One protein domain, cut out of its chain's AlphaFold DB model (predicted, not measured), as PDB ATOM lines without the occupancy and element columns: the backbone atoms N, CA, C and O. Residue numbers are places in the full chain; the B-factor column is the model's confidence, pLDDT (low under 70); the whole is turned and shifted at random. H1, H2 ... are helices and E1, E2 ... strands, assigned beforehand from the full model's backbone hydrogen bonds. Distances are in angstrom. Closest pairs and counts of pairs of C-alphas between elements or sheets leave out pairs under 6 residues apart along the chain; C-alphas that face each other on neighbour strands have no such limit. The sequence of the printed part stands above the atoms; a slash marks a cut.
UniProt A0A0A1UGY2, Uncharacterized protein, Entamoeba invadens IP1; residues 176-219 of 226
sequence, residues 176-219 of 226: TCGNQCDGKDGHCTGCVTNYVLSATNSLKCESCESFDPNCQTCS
ATOM      1  N   THR A 176     -99.794 -33.027  10.162       96.31
ATOM      2  CA  THR A 176    -100.391 -33.593   8.948       96.31
ATOM      3  C   THR A 176    -100.974 -32.530   8.013       96.31
ATOM      4  O   THR A 176    -101.057 -32.784   6.812       96.31
ATOM      5  N   CYS A 177    -101.283 -31.319   8.503       96.31
ATOM      6  CA  CYS A 177    -101.697 -30.209   7.639       96.31
ATOM      7  C   CYS A 177    -100.508 -29.581   6.872       96.31
ATOM      8  O   CYS A 177    -100.688 -28.842   5.904       96.31
ATOM      9  N   GLY A 178     -99.262 -29.786   7.320       94.25
ATOM     10  CA  GLY A 178     -98.085 -29.177   6.686       94.25
ATOM     11  C   GLY A 178     -98.086 -27.644   6.737       94.25
ATOM     12  O   GLY A 178     -97.775 -27.000   5.741       94.25
ATOM     13  N   ASN A 179     -98.467 -27.065   7.883       95.00
ATOM     14  CA  ASN A 179     -98.679 -25.622   8.097       95.00
ATOM     15  C   ASN A 179     -99.843 -25.002   7.299       95.00
ATOM     16  O   ASN A 179     -99.995 -23.782   7.296       95.00
ATOM     17  N   GLN A 180    -100.676 -25.815   6.647       95.56
ATOM     18  CA  GLN A 180    -101.860 -25.362   5.919       95.56
ATOM     19  C   GLN A 180    -103.099 -25.558   6.793       95.56
ATOM     20  O   GLN A 180    -103.847 -26.515   6.612       95.56
ATOM     21  N   CYS A 181    -103.298 -24.684   7.778       96.94
ATOM     22  CA  CYS A 181    -104.554 -24.618   8.518       96.94
ATOM     23  C   CYS A 181    -105.079 -23.188   8.608       96.94
ATOM     24  O   CYS A 181    -104.320 -22.226   8.463       96.94
ATOM     25  N   ASP A 182    -106.386 -23.064   8.821       97.50
ATOM     26  CA  ASP A 182    -107.041 -21.790   9.068       97.50
ATOM     27  C   ASP A 182    -106.540 -21.174  10.381       97.50
ATOM     28  O   ASP A 182    -106.425 -21.837  11.415       97.50
ATOM     29  N   GLY A 183    -106.227 -19.882  10.325       96.62
ATOM     30  CA  GLY A 183    -105.625 -19.151  11.433       96.62
ATOM     31  C   GLY A 183    -106.546 -18.911  12.629       96.62
ATOM     32  O   GLY A 183    -106.065 -18.437  13.655       96.62
ATOM     33  N   LYS A 184    -107.850 -19.186  12.518       96.12
ATOM     34  CA  LYS A 184    -108.856 -18.927  13.560       96.12
ATOM     35  C   LYS A 184    -109.268 -20.189  14.296       96.12
ATOM     36  O   LYS A 184    -109.363 -20.167  15.520       96.12
ATOM     37  N   ASP A 185    -109.524 -21.270  13.566       95.69
ATOM     38  CA  ASP A 185    -110.053 -22.512  14.141       95.69
ATOM     39  C   ASP A 185    -109.085 -23.701  14.047       95.69
ATOM     40  O   ASP A 185    -109.281 -24.701  14.736       95.69
ATOM     41  N   GLY A 186    -108.001 -23.577  13.275       96.12
ATOM     42  CA  GLY A 186    -107.000 -24.627  13.108       96.12
ATOM     43  C   GLY A 186    -107.406 -25.735  12.145       96.12
ATOM     44  O   GLY A 186    -106.694 -26.737  12.059       96.12
ATOM     45  N   HIS A 187    -108.515 -25.591  11.417       97.00
ATOM     46  CA  HIS A 187    -108.925 -26.568  10.418       97.00
ATOM     47  C   HIS A 187    -107.882 -26.676   9.308       97.00
ATOM     48  O   HIS A 187    -107.497 -25.664   8.722       97.00
ATOM     49  N   CYS A 188    -107.424 -27.891   8.996       96.88
ATOM     50  CA  CYS A 188    -106.523 -28.092   7.869       96.88
ATOM     51  C   CYS A 188    -107.216 -27.607   6.584       96.88
ATOM     52  O   CYS A 188    -108.326 -28.026   6.258       96.88
ATOM     53  N   THR A 189    -106.538 -26.745   5.834       95.88
ATOM     54  CA  THR A 189    -106.931 -26.308   4.487       95.88
ATOM     55  C   THR A 189    -106.131 -27.030   3.402       95.88
ATOM     56  O   THR A 189    -106.479 -26.972   2.227       95.88
ATOM     57  N   GLY A 190    -105.083 -27.751   3.805       93.19
ATOM     58  CA  GLY A 190    -104.292 -28.644   2.972       93.19
ATOM     59  C   GLY A 190    -103.579 -29.686   3.828       93.19
ATOM     60  O   GLY A 190    -103.542 -29.573   5.053       93.19
ATOM     61  N   CYS A 191    -103.018 -30.703   3.179       94.25
ATOM     62  CA  CYS A 191    -102.342 -31.820   3.834       94.25
ATOM     63  C   CYS A 191    -100.936 -32.025   3.270       94.25
ATOM     64  O   CYS A 191    -100.642 -31.650   2.132       94.25
ATOM     65  N   VAL A 192    -100.061 -32.642   4.064       93.62
ATOM     66  CA  VAL A 192     -98.787 -33.173   3.560       93.62
ATOM     67  C   VAL A 192     -99.030 -34.357   2.616       93.62
ATOM     68  O   VAL A 192    -100.117 -34.928   2.564       93.62
ATOM     69  N   THR A 193     -98.010 -34.746   1.850       91.12
ATOM     70  CA  THR A 193     -98.094 -35.872   0.908       91.12
ATOM     71  C   THR A 193     -98.572 -37.160   1.595       91.12
ATOM     72  O   THR A 193     -98.112 -37.478   2.688       91.12
ATOM     73  N   ASN A 194     -99.447 -37.919   0.920       90.44
ATOM     74  CA  ASN A 194    -100.091 -39.157   1.400       90.44
ATOM     75  C   ASN A 194    -101.109 -38.980   2.542       90.44
ATOM     76  O   ASN A 194    -101.456 -39.945   3.226       90.44
ATOM     77  N   TYR A 195    -101.612 -37.760   2.717       93.06
ATOM     78  CA  TYR A 195    -102.722 -37.452   3.608       93.06
ATOM     79  C   TYR A 195    -103.830 -36.722   2.845       93.06
ATOM     80  O   TYR A 195    -103.566 -35.988   1.892       93.06
ATOM     81  N   VAL A 196    -105.067 -36.909   3.292       93.31
ATOM     82  CA  VAL A 196    -106.268 -36.227   2.793       93.31
ATOM     83  C   VAL A 196    -106.998 -35.551   3.950       93.31
ATOM     84  O   VAL A 196    -106.790 -35.900   5.114       93.31
ATOM     85  N   LEU A 197    -107.829 -34.550   3.654       93.94
ATOM     86  CA  LEU A 197    -108.612 -33.860   4.679       93.94
ATOM     87  C   LEU A 197    -109.517 -34.866   5.395       93.94
ATOM     88  O   LEU A 197    -110.260 -35.593   4.741       93.94
ATOM     89  N   SER A 198    -109.462 -34.906   6.729       92.62
ATOM     90  CA  SER A 198    -110.280 -35.860   7.472       92.62
ATOM     91  C   SER A 198    -111.735 -35.415   7.527       92.62
ATOM     92  O   SER A 198    -112.045 -34.298   7.943       92.62
ATOM     93  N   ALA A 199    -112.643 -36.332   7.200       88.38
ATOM     94  CA  ALA A 199    -114.081 -36.110   7.338       88.38
ATOM     95  C   ALA A 199    -114.556 -36.104   8.806       88.38
ATOM     96  O   ALA A 199    -115.665 -35.659   9.095       88.38
ATOM     97  N   THR A 200    -113.742 -36.615   9.740       91.12
ATOM     98  CA  THR A 200    -114.134 -36.805  11.151       91.12
ATOM     99  C   THR A 200    -113.452 -35.846  12.118       91.12
ATOM    100  O   THR A 200    -113.969 -35.600  13.207       91.12
ATOM    101  N   ASN A 201    -112.293 -35.303  11.745       94.62
ATOM    102  CA  ASN A 201    -111.551 -34.364  12.572       94.62
ATOM    103  C   ASN A 201    -110.841 -33.335  11.692       94.62
ATOM    104  O   ASN A 201    -109.726 -33.570  11.242       94.62
ATOM    105  N   SER A 202    -111.465 -32.174  11.507       95.44
ATOM    106  CA  SER A 202    -110.957 -31.080  10.673       95.44
ATOM    107  C   SER A 202    -109.602 -30.518  11.118       95.44
ATOM    108  O   SER A 202    -108.932 -29.880  10.314       95.44
ATOM    109  N   LEU A 203    -109.164 -30.751  12.362       96.19
ATOM    110  CA  LEU A 203    -107.880 -30.255  12.878       96.19
ATOM    111  C   LEU A 203    -106.669 -31.065  12.400       96.19
ATOM    112  O   LEU A 203    -105.537 -30.664  12.657       96.19
ATOM    113  N   LYS A 204    -106.884 -32.218  11.760       96.44
ATOM    114  CA  LYS A 204    -105.818 -33.069  11.230       96.44
ATOM    115  C   LYS A 204    -106.229 -33.695   9.904       96.44
ATOM    116  O   LYS A 204    -107.406 -33.890   9.618       96.44
ATOM    117  N   CYS A 205    -105.243 -34.087   9.120       95.31
ATOM    118  CA  CYS A 205    -105.475 -34.920   7.958       95.31
ATOM    119  C   CYS A 205    -105.441 -36.405   8.344       95.31
ATOM    120  O   CYS A 205    -104.831 -36.805   9.342       95.31
ATOM    121  N   GLU A 206    -106.089 -37.239   7.543       94.56
ATOM    122  CA  GLU A 206    -106.045 -38.694   7.662       94.56
ATOM    123  C   GLU A 206    -105.138 -39.288   6.589       94.56
ATOM    124  O   GLU A 206    -105.049 -38.777   5.473       94.56
ATOM    125  N   SER A 207    -104.397 -40.336   6.949       94.31
ATOM    126  CA  SER A 207    -103.525 -41.011   5.985       94.31
ATOM    127  C   SER A 207    -104.358 -41.742   4.933       94.31
ATOM    128  O   SER A 207    -105.461 -42.203   5.229       94.31
ATOM    129  N   CYS A 208    -103.803 -41.907   3.734       92.88
ATOM    130  CA  CYS A 208    -104.455 -42.630   2.640       92.88
ATOM    131  C   CYS A 208    -104.955 -44.017   3.028       92.88
ATOM    132  O   CYS A 208    -106.108 -44.339   2.767       92.88
ATOM    133  N   GLU A 209    -104.123 -44.782   3.731       92.12
ATOM    134  CA  GLU A 209    -104.455 -46.133   4.187       92.12
ATOM    135  C   GLU A 209    -105.577 -46.135   5.240       92.12
ATOM    136  O   GLU A 209    -106.338 -47.093   5.346       92.12
ATOM    137  N   SER A 210    -105.693 -45.067   6.041       91.44
ATOM    138  CA  SER A 210    -106.784 -44.926   7.020       91.44
ATOM    139  C   SER A 210    -108.107 -44.522   6.370       91.44
ATOM    140  O   SER A 210    -109.160 -44.906   6.870       91.44
ATOM    141  N   PHE A 211    -108.051 -43.745   5.286       90.56
ATOM    142  CA  PHE A 211    -109.218 -43.358   4.495       90.56
ATOM    143  C   PHE A 211    -109.738 -44.526   3.641       90.56
ATOM    144  O   PHE A 211    -110.929 -44.829   3.663       90.56
ATOM    145  N   ASP A 212    -108.837 -45.221   2.941       90.38
ATOM    146  CA  ASP A 212    -109.098 -46.456   2.198       90.38
ATOM    147  C   ASP A 212    -107.924 -47.431   2.417       90.38
ATOM    148  O   ASP A 212    -106.815 -47.159   1.952       90.38
ATOM    149  N   PRO A 213    -108.147 -48.593   3.063       91.62
ATOM    150  CA  PRO A 213    -107.104 -49.590   3.319       91.62
ATOM    151  C   PRO A 213    -106.355 -50.098   2.079       91.62
ATOM    152  O   PRO A 213    -105.297 -50.707   2.219       91.62
ATOM    153  N   ASN A 214    -106.893 -49.886   0.874       92.44
ATOM    154  CA  ASN A 214    -106.271 -50.277  -0.392       92.44
ATOM    155  C   ASN A 214    -105.566 -49.106  -1.105       92.44
ATOM    156  O   ASN A 214    -105.017 -49.296  -2.192       92.44
ATOM    157  N   CYS A 215    -105.571 -47.900  -0.525       90.31
ATOM    158  CA  CYS A 215    -104.976 -46.698  -1.102       90.31
ATOM    159  C   CYS A 215    -103.594 -46.405  -0.499       90.31
ATOM    160  O   CYS A 215    -103.471 -45.977   0.646       90.31
ATOM    161  N   GLN A 216    -102.539 -46.580  -1.301       84.44
ATOM    162  CA  GLN A 216    -101.163 -46.275  -0.885       84.44
ATOM    163  C   GLN A 216    -100.818 -44.781  -1.024       84.44
ATOM    164  O   GLN A 216    -100.050 -44.234  -0.234       84.44
ATOM    165  N   THR A 217    -101.365 -44.114  -2.040       86.50
ATOM    166  CA  THR A 217    -101.087 -42.706  -2.352       86.50
ATOM    167  C   THR A 217    -102.363 -42.018  -2.811       86.50
ATOM    168  O   THR A 217    -103.004 -42.480  -3.753       86.50
ATOM    169  N   CYS A 218    -102.691 -40.886  -2.202       83.62
ATOM    170  CA  CYS A 218    -103.854 -40.078  -2.550       83.62
ATOM    171  C   CYS A 218    -103.431 -38.867  -3.372       83.62
ATOM    172  O   CYS A 218    -102.345 -38.315  -3.169       83.62
ATOM    173  N   SER A 219    -104.317 -38.413  -4.258       75.19
ATOM    174  CA  SER A 219    -104.145 -37.116  -4.910       75.19
ATOM    175  C   SER A 219    -104.264 -35.986  -3.873       75.19
ATOM    176  O   SER A 219    -105.159 -36.047  -3.031       75.19
TER     177      SER A 219
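AT A GLANCE: This is residues 176 to 219 of the 226 residues of an uncharacterized protein of Entamoeba invadens IP1 (UniProt A0A0A1UGY2). There is little regular structure here: an elongated chain of loops with a small two-stranded hairpin, E1 and E2, in its middle. A long loop that folds back at Lys 184 makes one end, and the short helix H1 with the last residues makes the other. The printed part has 44 residues, 10 of them in named elements, in the order E1, E2, H1; the class is mixed and the sheet antiparallel. The whole is compact, with a radius of gyration of the C-alphas of 10.2 A, and spans 34 by 18 by 12 A.

HOW THE PARTS SIT: Pass residues 176 to 194, which hold no named element, and find E1, residues 195 to 197. E2, residues 205 to 207, is its antiparallel neighbour at 139 degrees, and the two form a hairpin. Look for N 196 and O 206, 2.9 A apart and within hydrogen-bond range, and N 206 and O 196, also 2.9 A. H1, residues 208 to 211, follows by a tight link; the closest C-alphas of E1 and H1 are those of Tyr 195 and Cys 208, 5.5 A apart. H1 is too short for an O i to N i+4 pair; its one O i to N i+3 pair is within range.

IN THESE COORDINATES: Find C-alpha 195 at (-102.722, -37.452, 3.608), where E1 begins its 7.0 A. E2 measures 6.7 A. H1 measures 5.2 A and ends at C-alpha 211, (-109.218, -43.358, 4.495).

THE WHOLE: The C-alphas of Lys 184 and Asn 214 are the two farthest apart, 34.4 A. The printed part has no cut, the link from E1 to E2 is short, and no printed residue is under 70 in pLDDT.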